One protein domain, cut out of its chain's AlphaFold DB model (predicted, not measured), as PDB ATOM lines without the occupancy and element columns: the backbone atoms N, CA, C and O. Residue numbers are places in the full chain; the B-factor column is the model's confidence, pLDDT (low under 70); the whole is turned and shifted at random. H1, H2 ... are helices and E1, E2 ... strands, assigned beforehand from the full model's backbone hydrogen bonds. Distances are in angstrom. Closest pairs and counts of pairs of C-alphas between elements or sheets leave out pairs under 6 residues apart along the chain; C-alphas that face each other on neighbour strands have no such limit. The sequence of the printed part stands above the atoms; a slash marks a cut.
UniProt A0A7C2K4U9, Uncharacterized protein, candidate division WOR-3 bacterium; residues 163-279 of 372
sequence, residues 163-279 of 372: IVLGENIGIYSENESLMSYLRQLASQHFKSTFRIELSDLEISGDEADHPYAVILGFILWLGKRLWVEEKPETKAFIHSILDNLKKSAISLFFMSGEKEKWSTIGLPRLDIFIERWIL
ATOM      1  N   ILE A 163      89.041 -41.901 316.573       96.12
ATOM      2  CA  ILE A 163      87.825 -41.098 316.404       96.12
ATOM      3  C   ILE A 163      86.650 -41.892 316.941       96.12
ATOM      4  O   ILE A 163      86.384 -43.004 316.490       96.12
ATOM      5  N   VAL A 164      85.957 -41.327 317.919       95.31
ATOM      6  CA  VAL A 164      84.864 -41.976 318.628       95.31
ATOM      7  C   VAL A 164      83.553 -41.786 317.872       95.31
ATOM      8  O   VAL A 164      83.159 -40.664 317.564       95.31
ATOM      9  N   LEU A 165      82.870 -42.892 317.595       95.31
ATOM     10  CA  LEU A 165      81.486 -42.938 317.145       95.31
ATOM     11  C   LEU A 165      80.587 -43.131 318.377       95.31
ATOM     12  O   LEU A 165      80.547 -44.209 318.977       95.31
ATOM     13  N   GLY A 166      79.893 -42.070 318.783       92.38
ATOM     14  CA  GLY A 166      79.120 -42.025 320.023       92.38
ATOM     15  C   GLY A 166      80.001 -42.042 321.271       92.38
ATOM     16  O   GLY A 166      80.899 -41.218 321.424       92.38
ATOM     17  N   GLU A 167      79.726 -42.982 322.175       91.00
ATOM     18  CA  GLU A 167      80.420 -43.113 323.469       91.00
ATOM     19  C   GLU A 167      81.243 -44.401 323.584       91.00
ATOM     20  O   GLU A 167      82.132 -44.509 324.435       91.00
ATOM     21  N   ASN A 168      80.923 -45.413 322.772       94.50
ATOM     22  CA  ASN A 168      81.326 -46.799 323.019       94.50
ATOM     23  C   ASN A 168      82.286 -47.351 321.965       94.50
ATOM     24  O   ASN A 168      82.897 -48.384 322.216       94.50
ATOM     25  N   ILE A 169      82.434 -46.697 320.809       96.62
ATOM     26  CA  ILE A 169      83.194 -47.242 319.677       96.62
ATOM     27  C   ILE A 169      84.205 -46.217 319.188       96.62
ATOM     28  O   ILE A 169      83.859 -45.065 318.971       96.62
ATOM     29  N   GLY A 170      85.453 -46.632 318.997       96.69
ATOM     30  CA  GLY A 170      86.528 -45.799 318.458       96.69
ATOM     31  C   GLY A 170      87.109 -46.415 317.204       96.69
ATOM     32  O   GLY A 170      87.409 -47.602 317.196       96.69
ATOM     33  N   ILE A 171      87.295 -45.615 316.159       97.19
ATOM     34  CA  ILE A 171      87.960 -46.005 314.918       97.19
ATOM     35  C   ILE A 171      89.401 -45.520 314.968       97.19
ATOM     36  O   ILE A 171      89.662 -44.338 315.193       97.19
ATOM     37  N   TYR A 172      90.335 -46.420 314.693       97.06
ATOM     38  CA  TYR A 172      91.741 -46.092 314.520       97.06
ATOM     39  C   TYR A 172      92.330 -46.806 313.302       97.06
ATOM     40  O   TYR A 172      91.974 -47.941 312.995       97.06
ATOM     41  N   SER A 173      93.273 -46.159 312.627       96.06
ATOM     42  CA  SER A 173      94.058 -46.735 311.544       96.06
ATOM     43  C   SER A 173      95.484 -46.196 311.615       96.06
ATOM     44  O   SER A 173      95.693 -45.036 311.962       96.06
ATOM     45  N   GLU A 174      96.461 -47.026 311.255       94.38
ATOM     46  CA  GLU A 174      97.856 -46.591 311.074       94.38
ATOM     47  C   GLU A 174      98.016 -45.702 309.823       94.38
ATOM     48  O   GLU A 174      99.051 -45.071 309.626       94.38
ATOM     49  N   ASN A 175      96.995 -45.634 308.957       95.00
ATOM     50  CA  ASN A 175      96.977 -44.710 307.831       95.00
ATOM     51  C   ASN A 175      96.693 -43.280 308.327       95.00
ATOM     52  O   ASN A 175      95.548 -42.911 308.601       95.00
ATOM     53  N   GLU A 176      97.743 -42.464 308.403       93.50
ATOM     54  CA  GLU A 176      97.657 -41.069 308.849       93.50
ATOM     55  C   GLU A 176      96.727 -40.214 307.977       93.50
ATOM     56  O   GLU A 176      96.030 -39.347 308.508       93.50
ATOM     57  N   SER A 177      96.658 -40.467 306.664       95.06
ATOM     58  CA  SER A 177      95.746 -39.749 305.764       95.06
ATOM     59  C   SER A 177      94.291 -40.038 306.119       95.06
ATOM     60  O   SER A 177      93.501 -39.104 306.244       95.06
ATOM     61  N   LEU A 178      93.950 -41.308 306.372       95.31
ATOM     62  CA  LEU A 178      92.612 -41.684 306.829       95.31
ATOM     63  C   LEU A 178      92.267 -40.984 308.146       95.31
ATOM     64  O   LEU A 178      91.219 -40.350 308.249       95.31
ATOM     65  N   MET A 179      93.154 -41.057 309.141       95.50
ATOM     66  CA  MET A 179      92.905 -40.444 310.448       95.50
ATOM     67  C   MET A 179      92.797 -38.918 310.365       95.50
ATOM     68  O   MET A 179      91.961 -38.328 311.050       95.50
ATOM     69  N   SER A 180      93.586 -38.273 309.504       94.44
ATOM     70  CA  SER A 180      93.488 -36.836 309.234       94.44
ATOM     71  C   SER A 180      92.131 -36.468 308.627       94.44
ATOM     72  O   SER A 180      91.450 -35.577 309.136       94.44
ATOM     73  N   TYR A 181      91.679 -37.208 307.609       95.00
ATOM     74  CA  TYR A 181      90.372 -36.969 307.001       95.00
ATOM     75  C   TYR A 181      89.216 -37.230 307.971       95.00
ATOM     76  O   TYR A 181      88.269 -36.450 308.002       95.00
ATOM     77  N   LEU A 182      89.295 -38.259 308.819       94.94
ATOM     78  CA  LEU A 182      88.270 -38.505 309.839       94.94
ATOM     79  C   LEU A 182      88.220 -37.387 310.896       94.94
ATOM     80  O   LEU A 182      87.130 -36.980 311.291       94.94
ATOM     81  N   ARG A 183      89.367 -36.829 311.312       93.50
ATOM     82  CA  ARG A 183      89.419 -35.655 312.211       93.50
ATOM     83  C   ARG A 183      88.827 -34.412 311.562       93.50
ATOM     84  O   ARG A 183      88.097 -33.663 312.214       93.50
ATOM     85  N   GLN A 184      89.138 -34.188 310.288       92.81
ATOM     86  CA  GLN A 184      88.570 -33.087 309.520       92.81
ATOM     87  C   GLN A 184      87.051 -33.242 309.392       92.81
ATOM     88  O   GLN A 184      86.327 -32.281 309.644       92.81
ATOM     89  N   LEU A 185      86.568 -34.454 309.095       92.25
ATOM     90  CA  LEU A 185      85.143 -34.776 309.037       92.25
ATOM     91  C   LEU A 185      84.460 -34.494 310.384       92.25
ATOM     92  O   LEU A 185      83.458 -33.780 310.416       92.25
ATOM     93  N   ALA A 186      85.026 -34.998 311.486       91.06
ATOM     94  CA  ALA A 186      84.526 -34.772 312.843       91.06
ATOM     95  C   ALA A 186      84.419 -33.267 313.155       91.06
ATOM     96  O   ALA A 186      83.371 -32.771 313.573       91.06
ATOM     97  N   SER A 187      85.479 -32.514 312.852       88.62
ATOM     98  CA  SER A 187      85.562 -31.086 313.172       88.62
ATOM     99  C   SER A 187      84.583 -30.250 312.346       88.62
ATOM    100  O   SER A 187      83.916 -29.370 312.888       88.62
ATOM    101  N   GLN A 188      84.476 -30.523 311.041       86.94
ATOM    102  CA  GLN A 188      83.642 -29.752 310.116       86.94
ATOM    103  C   GLN A 188      82.147 -30.048 310.270       86.94
ATOM    104  O   GLN A 188      81.336 -29.128 310.179       86.94
ATOM    105  N   HIS A 189      81.774 -31.310 310.503       83.00
ATOM    106  CA  HIS A 189      80.369 -31.726 310.504       83.00
ATOM    107  C   HIS A 189      79.771 -31.899 311.900       83.00
ATOM    108  O   HIS A 189      78.574 -31.680 312.062       83.00
ATOM    109  N   PHE A 190      80.582 -32.233 312.907       82.94
ATOM    110  CA  PHE A 190      80.100 -32.618 314.240       82.94
ATOM    111  C   PHE A 190      80.613 -31.694 315.353       82.94
ATOM    112  O   PHE A 190      80.350 -31.930 316.528       82.94
ATOM    113  N   LYS A 191      81.331 -30.616 314.992       82.88
ATOM    114  CA  LYS A 191      81.880 -29.609 315.922       82.88
ATOM    115  C   LYS A 191      82.711 -30.224 317.057       82.88
ATOM    116  O   LYS A 191      82.779 -29.673 318.153       82.88
ATOM    117  N   SER A 192      83.351 -31.360 316.790       82.88
ATOM    118  CA  SER A 192      84.221 -32.057 317.732       82.88
ATOM    119  C   SER A 192      85.466 -32.569 317.023       82.88
ATOM    120  O   SER A 192      85.418 -32.971 315.867       82.88
ATOM    121  N   THR A 193      86.606 -32.569 317.710       79.38
ATOM    122  CA  THR A 193      87.883 -32.996 317.120       79.38
ATOM    123  C   THR A 193      88.006 -34.516 316.996       79.38
ATOM    124  O   THR A 193      88.708 -35.010 316.116       79.38
ATOM    125  N   PHE A 194      87.344 -35.262 317.877       84.12
ATOM    126  CA  PHE A 194      87.530 -36.710 318.016       84.12
ATOM    127  C   PHE A 194      86.212 -37.466 318.206       84.12
ATOM    128  O   PHE A 194      86.249 -38.655 318.502       84.12
ATOM    129  N   ARG A 195      85.053 -36.810 318.070       90.19
ATOM    130  CA  ARG A 195      83.745 -37.432 318.303       90.19
ATOM    131  C   ARG A 195      82.777 -37.167 317.156       90.19
ATOM    132  O   ARG A 195      82.711 -36.063 316.626       90.19
ATOM    133  N   ILE A 196      82.018 -38.196 316.811       92.44
ATOM    134  CA  ILE A 196      80.929 -38.178 315.841       92.44
ATOM    135  C   ILE A 196      79.694 -38.728 316.555       92.44
ATOM    136  O   ILE A 196      79.716 -39.860 317.037       92.44
ATOM    137  N   GLU A 197      78.627 -37.934 316.660       91.12
ATOM    138  CA  GLU A 197      77.396 -38.375 317.322       91.12
ATOM    139  C   GLU A 197      76.638 -39.398 316.475       91.12
ATOM    140  O   GLU A 197      76.456 -39.228 315.270       91.12
ATOM    141  N   LEU A 198      76.136 -40.452 317.121       92.62
ATOM    142  CA  LEU A 198      75.387 -41.515 316.443       92.62
ATOM    143  C   LEU A 198      74.058 -41.017 315.859       92.62
ATOM    144  O   LEU A 198      73.650 -41.470 314.791       92.62
ATOM    145  N   SER A 199      73.407 -40.052 316.516       88.50
ATOM    146  CA  SER A 199      72.151 -39.457 316.041       88.50
ATOM    147  C   SER A 199      72.298 -38.799 314.672       88.50
ATOM    148  O   SER A 199      71.419 -38.934 313.825       88.50
ATOM    149  N   ASP A 200      73.433 -38.144 314.431       88.50
ATOM    150  CA  ASP A 200      73.725 -37.438 313.181       88.50
ATOM    151  C   ASP A 200      74.038 -38.405 312.021       88.50
ATOM    152  O   ASP A 200      73.971 -38.036 310.843       88.50
ATOM    153  N   LEU A 201      74.350 -39.661 312.359       91.31
ATOM    154  CA  LEU A 201      74.522 -40.782 311.436       91.31
ATOM    155  C   LEU A 201      73.234 -41.606 311.253       91.31
ATOM    156  O   LEU A 201      73.258 -42.650 310.599       91.31
ATOM    157  N   GLU A 202      72.114 -41.163 311.838       90.50
ATOM    158  CA  GLU A 202      70.849 -41.906 311.879       90.50
ATOM    159  C   GLU A 202      71.019 -43.303 312.526       90.50
ATOM    160  O   GLU A 202      70.353 -44.260 312.130       90.50
ATOM    161  N   ILE A 203      71.943 -43.457 313.489       92.50
ATOM    162  CA  ILE A 203      72.203 -44.703 314.235       92.50
ATOM    163  C   ILE A 203      71.309 -44.794 315.465       92.50
ATOM    164  O   ILE A 203      71.280 -43.898 316.306       92.50
ATOM    165  N   SER A 204      70.536 -45.882 315.530       91.19
ATOM    166  CA  SER A 204      69.574 -46.120 316.603       91.19
ATOM    167  C   SER A 204      70.273 -46.518 317.905       91.19
ATOM    168  O   SER A 204      71.401 -47.010 317.900       91.19
ATOM    169  N   GLY A 205      69.584 -46.336 319.036       90.25
ATOM    170  CA  GLY A 205      70.099 -46.776 320.338       90.25
ATOM    171  C   GLY A 205      70.351 -48.285 320.393       90.25
ATOM    172  O   GLY A 205      71.316 -48.707 321.017       90.25
ATOM    173  N   ASP A 206      69.548 -49.073 319.674       91.44
ATOM    174  CA  ASP A 206      69.713 -50.528 319.576       91.44
ATOM    175  C   ASP A 206      70.976 -50.931 318.825       91.44
ATOM    176  O   ASP A 206      71.516 -51.997 319.068       91.44
ATOM    177  N   GLU A 207      71.465 -50.094 317.910       93.69
ATOM    178  CA  GLU A 207      72.715 -50.345 317.194       93.69
ATOM    179  C   GLU A 207      73.938 -49.864 317.979       93.69
ATOM    180  O   GLU A 207      75.037 -50.341 317.723       93.69
ATOM    181  N   ALA A 208      73.779 -48.938 318.930       92.06
ATOM    182  CA  ALA A 208      74.891 -48.239 319.581       92.06
ATOM    183  C   ALA A 208      75.869 -49.161 320.336       92.06
ATOM    184  O   ALA A 208      77.050 -48.828 320.468       92.06
ATOM    185  N   ASP A 209      75.393 -50.321 320.795       90.75
ATOM    186  CA  ASP A 209      76.187 -51.342 321.490       90.75
ATOM    187  C   ASP A 209      76.659 -52.488 320.573       90.75
ATOM    188  O   ASP A 209      77.172 -53.501 321.048       90.75
ATOM    189  N   HIS A 210      76.531 -52.322 319.256       95.00
ATOM    190  CA  HIS A 210      76.870 -53.322 318.248       95.00
ATOM    191  C   HIS A 210      77.924 -52.751 317.275       95.00
ATOM    192  O   HIS A 210      77.579 -51.997 316.358       95.00
ATOM    193  N   PRO A 211      79.231 -53.025 317.483       95.88
ATOM    194  CA  PRO A 211      80.312 -52.358 316.757       95.88
ATOM    195  C   PRO A 211      80.235 -52.475 315.230       95.88
ATOM    196  O   PRO A 211      80.492 -51.485 314.544       95.88
ATOM    197  N   TYR A 212      79.862 -53.631 314.673       97.00
ATOM    198  CA  TYR A 212      79.725 -53.781 313.222       97.00
ATOM    199  C   TYR A 212      78.488 -53.051 312.687       97.00
ATOM    200  O   TYR A 212      78.572 -52.448 311.617       97.00
ATOM    201  N   ALA A 213      77.372 -53.026 313.419       96.88
ATOM    202  CA  ALA A 213      76.190 -52.241 313.057       96.88
ATOM    203  C   ALA A 213      76.471 -50.726 313.041       96.88
ATOM    204  O   ALA A 213      76.089 -50.035 312.094       96.88
ATOM    205  N   VAL A 214      77.197 -50.204 314.035       97.19
ATOM    206  CA  VAL A 214      77.597 -48.786 314.066       97.19
ATOM    207  C   VAL A 214      78.525 -48.440 312.905       97.19
ATOM    208  O   VAL A 214      78.326 -47.421 312.239       97.19
ATOM    209  N   ILE A 215      79.520 -49.286 312.621       96.81
ATOM    210  CA  ILE A 215      80.436 -49.067 311.494       96.81
ATOM    211  C   ILE A 215      79.705 -49.148 310.158       96.81
ATOM    212  O   ILE A 215      79.958 -48.318 309.283       96.81
ATOM    213  N   LEU A 216      78.761 -50.078 310.013       96.88
ATOM    214  CA  LEU A 216      77.887 -50.137 308.849       96.88
ATOM    215  C   LEU A 216      77.126 -48.816 308.677       96.88
ATOM    216  O   LEU A 216      77.166 -48.231 307.598       96.88
ATOM    217  N   GLY A 217      76.487 -48.320 309.742       96.88
ATOM    218  CA  GLY A 217      75.765 -47.047 309.732       96.88
ATOM    219  C   GLY A 217      76.649 -45.865 309.322       96.88
ATOM    220  O   GLY A 217      76.263 -45.081 308.454       96.88
ATOM    221  N   PHE A 218      77.863 -45.776 309.870       96.94
ATOM    222  CA  PHE A 218      78.830 -44.733 309.519       96.94
ATOM    223  C   PHE A 218      79.254 -44.786 308.042       96.94
ATOM    224  O   PHE A 218      79.251 -43.762 307.354       96.94
ATOM    225  N   ILE A 219      79.581 -45.972 307.519       96.75
ATOM    226  CA  ILE A 219      80.014 -46.122 306.122       96.75
ATOM    227  C   ILE A 219      78.845 -45.888 305.152       96.75
ATOM    228  O   ILE A 219      79.036 -45.255 304.113       96.75
ATOM    229  N   LEU A 220      77.630 -46.334 305.490       96.31
ATOM    230  CA  LEU A 220      76.425 -46.030 304.711       96.31
ATOM    231  C   LEU A 220      76.164 -44.526 304.656       96.31
ATOM    232  O   LEU A 220      75.879 -43.999 303.585       96.31
ATOM    233  N   TRP A 221      76.329 -43.822 305.779       95.44
ATOM    234  CA  TRP A 221      76.191 -42.369 305.828       95.44
ATOM    235  C   TRP A 221      77.187 -41.665 304.893       95.44
ATOM    236  O   TRP A 221      76.786 -40.790 304.120       95.44
ATOM    237  N   LEU A 222      78.458 -42.091 304.884       95.12
ATOM    238  CA  LEU A 222      79.460 -41.598 303.927       95.12
ATOM    239  C   LEU A 222      79.043 -41.892 302.481       95.12
ATOM    240  O   LEU A 222      79.104 -41.010 301.624       95.12
ATOM    241  N   GLY A 223      78.573 -43.115 302.220       94.31
ATOM    242  CA  GLY A 223      78.041 -43.531 300.927       94.31
ATOM    243  C   GLY A 223      76.920 -42.609 300.456       94.31
ATOM    244  O   GLY A 223      77.052 -41.982 299.414       94.31
ATOM    245  N   LYS A 224      75.856 -42.447 301.244       91.19
ATOM    246  CA  LYS A 224      74.715 -41.560 300.957       91.19
ATOM    247  C   LYS A 224      75.167 -40.130 300.648       91.19
ATOM    248  O   LYS A 224      74.735 -39.549 299.653       91.19
ATOM    249  N   ARG A 225      76.086 -39.574 301.447       90.50
ATOM    250  CA  ARG A 225      76.627 -38.219 301.239       90.50
ATOM    251  C   ARG A 225      77.380 -38.071 299.919       90.50
ATOM    252  O   ARG A 225      77.241 -37.036 299.283       90.50
ATOM    253  N   LEU A 226      78.102 -39.095 299.463       91.38
ATOM    254  CA  LEU A 226      78.791 -39.066 298.166       91.38
ATOM    255  C   LEU A 226      77.826 -38.846 296.981       91.38
ATOM    256  O   LEU A 226      78.214 -38.252 295.973       91.38
ATOM    257  N   TRP A 227      76.586 -39.331 297.088       85.94
ATOM    258  CA  TRP A 227      75.584 -39.240 296.019       85.94
ATOM    259  C   TRP A 227      74.698 -38.003 296.118       85.94
ATOM    260  O   TRP A 227      74.330 -37.452 295.086       85.94
ATOM    261  N   VAL A 228      74.380 -37.565 297.337       88.56
ATOM    262  CA  VAL A 228      73.492 -36.414 297.580       88.56
ATOM    263  C   VAL A 228      74.239 -35.076 297.531       88.56
ATOM    264  O   VAL A 228      73.633 -34.053 297.240       88.56
ATOM    265  N   GLU A 229      75.539 -35.053 297.831       88.31
ATOM    266  CA  GLU A 229      76.313 -33.812 297.874       88.31
ATOM    267  C   GLU A 229      76.593 -33.250 296.472       88.31
ATOM    268  O   GLU A 229      77.176 -33.916 295.612       88.31
ATOM    269  N   GLU A 230      76.218 -31.986 296.273       85.88
ATOM    270  CA  GLU A 230      76.386 -31.271 295.005       85.88
ATOM    271  C   GLU A 230      77.758 -30.594 294.903       85.88
ATOM    272  O   GLU A 230      78.281 -30.412 293.802       85.88
ATOM    273  N   LYS A 231      78.379 -30.239 296.038       90.62
ATOM    274  CA  LYS A 231      79.684 -29.566 296.049       90.62
ATOM    275  C   LYS A 231      80.809 -30.536 295.656       90.62
ATOM    276  O   LYS A 231      81.068 -31.490 296.397       90.62
ATOM    277  N   PRO A 232      81.557 -30.271 294.562       89.81
ATOM    278  CA  PRO A 232      82.612 -31.172 294.092       89.81
ATOM    279  C   PRO A 232      83.714 -31.424 295.127       89.81
ATOM    280  O   PRO A 232      84.193 -32.548 295.252       89.81
ATOM    281  N   GLU A 233      84.087 -30.400 295.896       89.81
ATOM    282  CA  GLU A 233      85.136 -30.485 296.921       89.81
ATOM    283  C   GLU A 233      84.747 -31.438 298.057       89.81
ATOM    284  O   GLU A 233      85.496 -32.357 298.387       89.81
ATOM    285  N   THR A 234      83.541 -31.277 298.610       88.25
ATOM    286  CA  THR A 234      83.013 -32.152 299.664       88.25
ATOM    287  C   THR A 234      82.861 -33.587 299.161       88.25
ATOM    288  O   THR A 234      83.203 -34.540 299.861       88.25
ATOM    289  N   LYS A 235      82.411 -33.758 297.913       92.12
ATOM    290  CA  LYS A 235      82.288 -35.071 297.275       92.12
ATOM    291  C   LYS A 235      83.648 -35.756 297.114       92.12
ATOM    292  O   LYS A 235      83.780 -36.930 297.453       92.12
ATOM    293  N   ALA A 236      84.668 -35.027 296.657       92.50
ATOM    294  CA  ALA A 236      86.034 -35.534 296.539       92.50
ATOM    295  C   ALA A 236      86.637 -35.889 297.911       92.50
ATOM    296  O   ALA A 236      87.319 -36.909 298.052       92.50
ATOM    297  N   PHE A 237      86.341 -35.091 298.940       93.44
ATOM    298  CA  PHE A 237      86.753 -35.352 300.318       93.44
ATOM    299  C   PHE A 237      86.143 -36.648 300.874       93.44
ATOM    300  O   PHE A 237      86.876 -37.527 301.328       93.44
ATOM    301  N   ILE A 238      84.823 -36.833 300.755       94.25
ATOM    302  CA  ILE A 238      84.142 -38.076 301.159       94.25
ATOM    303  C   ILE A 238      84.673 -39.274 300.367       94.25
ATOM    304  O   ILE A 238      84.918 -40.341 300.936       94.25
ATOM    305  N   HIS A 239      84.890 -39.106 299.061       94.31
ATOM    306  CA  HIS A 239      85.460 -40.154 298.221       94.31
ATOM    307  C   HIS A 239      86.849 -40.580 298.708       94.31
ATOM    308  O   HIS A 239      87.131 -41.773 298.790       94.31
ATOM    309  N   SER A 240      87.684 -39.618 299.109       95.94
ATOM    310  CA  SER A 240      89.016 -39.872 299.666       95.94
ATOM    311  C   SER A 240      88.950 -40.647 300.983       95.94
ATOM    312  O   SER A 240      89.768 -41.539 301.202       95.94
ATOM    313  N   ILE A 241      87.961 -40.371 301.843       96.06
ATOM    314  CA  ILE A 241      87.728 -41.161 303.064       96.06
ATOM    315  C   ILE A 241      87.393 -42.609 302.702       96.06
ATOM    316  O   ILE A 241      88.041 -43.526 303.203       96.06
ATOM    317  N   LEU A 242      86.419 -42.824 301.812       95.94
ATOM    318  CA  LEU A 242      86.008 -44.168 301.394       95.94
ATOM    319  C   LEU A 242      87.162 -44.937 300.738       95.94
ATOM    320  O   LEU A 242      87.375 -46.099 301.071       95.94
ATOM    321  N   ASP A 243      87.945 -44.304 299.864       95.81
ATOM    322  CA  ASP A 243      89.096 -44.944 299.215       95.81
ATOM    323  C   ASP A 243      90.195 -45.328 300.221       95.81
ATOM    324  O   ASP A 243      90.781 -46.410 300.140       95.81
ATOM    325  N   ASN A 244      90.426 -44.494 301.237       96.06
ATOM    326  CA  ASN A 244      91.343 -44.838 302.319       96.06
ATOM    327  C   ASN A 244      90.800 -45.971 303.203       96.06
ATOM    328  O   ASN A 244      91.576 -46.846 303.591       96.06
ATOM    329  N   LEU A 245      89.494 -46.012 303.484       95.25
ATOM    330  CA  LEU A 245      88.857 -47.118 304.215       95.25
ATOM    331  C   LEU A 245      88.984 -48.451 303.461       95.25
ATOM    332  O   LEU A 245      89.224 -49.479 304.088       95.25
ATOM    333  N   LYS A 246      88.902 -48.447 302.123       94.50
ATOM    334  CA  LYS A 246      89.129 -49.654 301.307       94.50
ATOM    335  C   LYS A 246      90.521 -50.244 301.523       94.50
ATOM    336  O   LYS A 246      90.680 -51.456 301.603       94.50
ATOM    337  N   LYS A 247      91.544 -49.388 301.579       93.31
ATOM    338  CA  LYS A 247      92.959 -49.798 301.503       93.31
ATOM    339  C   LYS A 247      93.611 -50.019 302.868       93.31
ATOM    340  O   LYS A 247      94.670 -50.650 302.945       93.31
ATOM    341  N   SER A 248      92.994 -49.516 303.932       93.00
ATOM    342  CA  SER A 248      93.584 -49.482 305.268       93.00
ATOM    343  C   SER A 248      93.057 -50.604 306.151       93.00
ATOM    344  O   SER A 248      91.874 -50.925 306.119       93.00
ATOM    345  N   ALA A 249      93.933 -51.161 306.987       92.44
ATOM    346  CA  ALA A 249      93.485 -51.918 308.147       92.44
ATOM    347  C   ALA A 249      92.926 -50.941 309.190       92.44
ATOM    348  O   ALA A 249      93.458 -49.836 309.375       92.44
ATOM    349  N   ILE A 250      91.859 -51.350 309.868       95.31
ATOM    350  CA  ILE A 250      91.172 -50.531 310.868       95.31
ATOM    351  C   ILE A 250      91.130 -51.311 312.175       95.31
ATOM    352  O   ILE A 250      90.943 -52.522 312.199       95.31
ATOM    353  N   SER A 251      91.329 -50.617 313.284       96.44
ATOM    354  CA  SER A 251      91.090 -51.133 314.626       96.44
ATOM    355  C   SER A 251      89.871 -50.439 315.200       96.44
ATOM    356  O   SER A 251      89.837 -49.210 315.263       96.44
ATOM    357  N   LEU A 252      88.888 -51.226 315.622       97.25
ATOM    358  CA  LEU A 252      87.772 -50.746 316.413       97.25
ATOM    359  C   LEU A 252      88.064 -50.986 317.888       97.25
ATOM    360  O   LEU A 252      88.358 -52.106 318.307       97.25
ATOM    361  N   PHE A 253      87.950 -49.934 318.680       97.50
ATOM    362  CA  PHE A 253      87.971 -49.996 320.130       97.50
ATOM    363  C   PHE A 253      86.533 -50.006 320.625       97.50
ATOM    364  O   PHE A 253      85.861 -48.982 320.550       97.50
ATOM    365  N   PHE A 254      86.054 -51.150 321.106       96.94
ATOM    366  CA  PHE A 254      84.702 -51.293 321.633       96.94
ATOM    367  C   PHE A 254      84.725 -51.325 323.162       96.94
ATOM    368  O   PHE A 254      85.414 -52.143 323.772       96.94
ATOM    369  N   MET A 255      83.988 -50.409 323.784       95.31
ATOM    370  CA  MET A 255      83.916 -50.216 325.231       95.31
ATOM    371  C   MET A 255      82.474 -49.912 325.654       95.31
ATOM    372  O   MET A 255      82.134 -48.759 325.945       95.31
ATOM    373  N   SER A 256      81.619 -50.936 325.673       91.44
ATOM    374  CA  SER A 256      80.232 -50.822 326.152       91.44
ATOM    375  C   SER A 256      80.152 -50.551 327.664       91.44
ATOM    376  O   SER A 256      81.170 -50.413 328.349       91.44
ATOM    377  N   GLY A 257      78.937 -50.451 328.210       87.31
ATOM    378  CA  GLY A 257      78.737 -50.293 329.657       87.31
ATOM    379  C   GLY A 257      79.289 -51.460 330.490       87.31
ATOM    380  O   GLY A 257      79.709 -51.262 331.630       87.31
ATOM    381  N   GLU A 258      79.353 -52.658 329.910       87.88
ATOM    382  CA  GLU A 258      79.865 -53.866 330.557       87.88
ATOM    383  C   GLU A 258      81.342 -54.077 330.203       87.88
ATOM    384  O   GLU A 258      81.690 -54.345 329.051       87.88
ATOM    385  N   LYS A 259      82.229 -53.995 331.203       86.88
ATOM    386  CA  LYS A 259      83.685 -54.126 330.999       86.88
ATOM    387  C   LYS A 259      84.102 -55.464 330.388       86.88
ATOM    388  O   LYS A 259      85.097 -55.516 329.674       86.88
ATOM    389  N   GLU A 260      83.340 -56.526 330.633       86.38
ATOM    390  CA  GLU A 260      83.599 -57.864 330.086       86.38
ATOM    391  C   GLU A 260      83.455 -57.927 328.560       86.38
ATOM    392  O   GLU A 260      84.097 -58.750 327.912       86.38
ATOM    393  N   LYS A 261      82.632 -57.046 327.976       89.81
ATOM    394  CA  LYS A 261      82.411 -56.956 326.526       89.81
ATOM    395  C   LYS A 261      83.448 -56.073 325.826       89.81
ATOM    396  O   LYS A 261      83.454 -55.997 324.594       89.81
ATOM    397  N   TRP A 262      84.306 -55.383 326.582       94.50
ATOM    398  CA  TRP A 262      85.326 -54.515 325.999       94.50
ATOM    399  C   TRP A 262      86.258 -55.334 325.118       94.50
ATOM    400  O   TRP A 262      86.715 -56.407 325.504       94.50
ATOM    401  N   SER A 263      86.549 -54.830 323.928       95.00
ATOM    402  CA  SER A 263      87.367 -55.559 322.965       95.00
ATOM    403  C   SER A 263      88.032 -54.634 321.955       95.00
ATOM    404  O   SER A 263      87.574 -53.526 321.673       95.00
ATOM    405  N   THR A 264      89.148 -55.109 321.410       95.75
ATOM    406  CA  THR A 264      89.812 -54.505 320.256       95.75
ATOM    407  C   THR A 264      89.562 -55.400 319.050       95.75
ATOM    408  O   THR A 264      90.010 -56.545 319.033       95.75
ATOM    409  N   ILE A 265      88.843 -54.890 318.055       95.62
ATOM    410  CA  ILE A 265      88.441 -55.638 316.863       95.62
ATOM    411  C   ILE A 265      89.289 -55.149 315.690       95.62
ATOM    412  O   ILE A 265      89.266 -53.968 315.349       95.62
ATOM    413  N   GLY A 266      90.057 -56.044 315.076       93.88
ATOM    414  CA  GLY A 266      90.764 -55.745 313.833       93.88
ATOM    415  C   GLY A 266      89.845 -55.978 312.641       93.88
ATOM    416  O   GLY A 266      89.410 -57.106 312.433       93.88
ATOM    417  N   LEU A 267      89.576 -54.940 311.854       93.31
ATOM    418  CA  LEU A 267      88.910 -55.080 310.567       93.31
ATOM    419  C   LEU A 267      89.947 -55.259 309.449       93.31
ATOM    420  O   LEU A 267      90.972 -54.559 309.441       93.31
ATOM    421  N   PRO A 268      89.678 -56.156 308.484       87.62
ATOM    422  CA  PRO A 268      90.482 -56.253 307.277       87.62
ATOM    423  C   PRO A 268      90.285 -55.010 306.394       87.62
ATOM    424  O   PRO A 268      89.560 -54.073 306.732       87.62
ATOM    425  N   ARG A 269      90.932 -55.021 305.227       88.81
ATOM    426  CA  ARG A 269      90.607 -54.086 304.148       88.81
ATOM    427  C   ARG A 269      89.135 -54.230 303.760       88.81
ATOM    428  O   ARG A 269      88.613 -55.341 303.710       88.81
ATOM    429  N   LEU A 270      88.483 -53.098 303.512       94.00
ATOM    430  CA  LEU A 270      87.046 -53.027 303.242       94.00
ATOM    431  C   LEU A 270      86.737 -52.831 301.751       94.00
ATOM    432  O   LEU A 270      85.655 -52.367 301.404       94.00
ATOM    433  N   ASP A 271      87.682 -53.141 300.863       94.19
ATOM    434  CA  ASP A 271      87.570 -52.943 299.417       94.19
ATOM    435  C   ASP A 271      86.355 -53.666 298.828       94.19
ATOM    436  O   ASP A 271      85.479 -53.010 298.261       94.19
ATOM    437  N   ILE A 272      86.235 -54.977 299.064       92.88
ATOM    438  CA  ILE A 272      85.120 -55.789 298.557       92.88
ATOM    439  C   ILE A 272      83.779 -55.256 299.075       92.88
ATOM    440  O   ILE A 272      82.828 -55.099 298.307       92.88
ATOM    441  N   PHE A 273      83.696 -54.964 300.375       95.56
ATOM    442  CA  PHE A 273      82.478 -54.448 300.992       95.56
ATOM    443  C   PHE A 273      82.084 -53.086 300.404       95.56
ATOM    444  O   PHE A 273      80.956 -52.921 299.939       95.56
ATOM    445  N   ILE A 274      83.006 -52.123 300.362       96.25
ATOM    446  CA  ILE A 274      82.715 -50.770 299.881       96.25
ATOM    447  C   ILE A 274      82.339 -50.786 298.395       96.25
ATOM    448  O   ILE A 274      81.383 -50.121 297.999       96.25
ATOM    449  N   GLU A 275      83.048 -51.543 297.561       94.81
ATOM    450  CA  GLU A 275      82.772 -51.595 296.121       94.81
ATOM    451  C   GLU A 275      81.431 -52.243 295.812       94.81
ATOM    452  O   GLU A 275      80.629 -51.675 295.069       94.81
ATOM    453  N   ARG A 276      81.167 -53.398 296.424       94.00
ATOM    454  CA  ARG A 276      79.962 -54.169 296.141       94.00
ATOM    455  C   ARG A 276      78.714 -53.573 296.779       94.00
ATOM    456  O   ARG A 276      77.657 -53.636 296.166       94.00
ATOM    457  N   TRP A 277      78.818 -53.013 297.982       95.19
ATOM    458  CA  TRP A 277      77.644 -52.676 298.793       95.19
ATOM    459  C   TRP A 277      77.433 -51.188 299.037       95.19
ATOM    460  O   TRP A 277      76.305 -50.787 299.302       95.19
ATOM    461  N   ILE A 278      78.479 -50.364 298.958       95.94
ATOM    462  CA  ILE A 278      78.385 -48.932 299.287       95.94
ATOM    463  C   ILE A 278      78.374 -48.072 298.023       95.94
ATOM    464  O   ILE A 278      77.554 -47.157 297.894       95.94
ATOM    465  N   LEU A 279      79.275 -48.364 297.081       94.25
ATOM    466  CA  LEU A 279      79.381 -47.640 295.812       94.25
ATOM    467  C   LEU A 279      78.336 -48.090 294.787       94.25
ATOM    468  O   LEU A 279      77.948 -47.290 293.940       94.25
TER     469      LEU A 279
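AT A GLANCE: This is residues 163 to 279 of the 372 residues of an uncharacterized protein of candidate division WOR-3 bacterium (UniProt A0A7C2K4U9). A small twisted sheet of four strands makes one end of this elongated domain, and the helical hairpin of H2 and H3 makes the other, with the first part of H2 reaching to the sheet. H1 runs by the E1 side of the sheet and packs on H3, while short H4 makes a corner with the last part of H3. The printed part has 117 residues with four named helices and four named strands, in the order E1 E2 H1 H2 H3 E3 E4 H4 along the chain; the sheet's order is E1 E2 E3 E4, all antiparallel. The class is mixed, helices and strands. The whole is compact, with a radius of gyration of the C-alphas of 13.6 A, and spans 44 by 27 by 25 A.

HOW THE PARTS SIT: Start with E1, residues 163 to 165, and E2, residues 169 to 172, an antiparallel hairpin; look for N 165 and O 169, 2.8 A apart and within hydrogen-bond range. E2 is also the antiparallel neighbour of E3, residues 250 to 254, with N 170 and O 253 within hydrogen-bond range at 2.8 A. E3 forms a hairpin with E4, residues 263 to 267, where N 252 and O 265 are within hydrogen-bond range at 2.8 A. E1 and E4 are the edge strands, and from edge to edge the strands' lines turn by 77 degrees. H1, residues 176 to 190, is on the sheet but only grazes it, with residues 178 to 186. H2, residues 211 to 228, also only grazes the sheet, with residues 211 to 218; H1 and H2 are apart. With residues 177 to 182 alone, H1 touches H3, residues 232 to 247, at a steep tilt of 46 degrees, opposite ways; the closest C-alphas, those of Leu 178 and Asn 244, are 5.6 A apart. H2 and H3 form a helical hairpin and touch through residues 219 to 227 of H2 and 235 to 242 of H3. They run opposite ways at a shallow tilt of 34 degrees, only just short of steep, and their closest C-alphas, those of Leu 226 and Lys 235, are 5.4 A apart. H4, residues 271 to 278, touches H3 at a steep tilt of 47 degrees, with the closest C-alphas, those of Lys 246 and Asp 271, 4.1 A apart. H4 and H2 only just touch, with 3 pairs of C-alphas within 8 A; the closest are those of Gly 223 and Ile 278, at 5.7 A. H3 and H4 are not on the sheet. Every O i to N i+4 pair is within hydrogen-bond range in H1, H3 and H4, and 13 of 14 are in H2.

IN THESE COORDINATES: Find C-alpha 163 at (87.825, -41.098, 316.404), where E1 begins. After E2, H1 runs 20.2 A from C-alpha 176 to C-alpha 190. Pick up H2 at C-alpha 211, (80.312, -52.358, 316.757), and go 25.9 A to C-alpha 228. H3 then covers 22.6 A, E3 12.6 A and E4 12.5 A. H4 ends at C-alpha 278, (78.385, -48.932, 299.287), 10.0 A from C-alpha 271.

THE WHOLE: The two C-alphas farthest apart are those of Pro 232 and Glu 260, at 44.8 A. The printed part has no cut. The long link is residues 191 to 210, between H1 and H2; there, residues 195 to 196 pair briefly with residues 164 to 165 of E1, parallel. The mean pLDDT of the printed part is 92.7, and no printed residue is under 70.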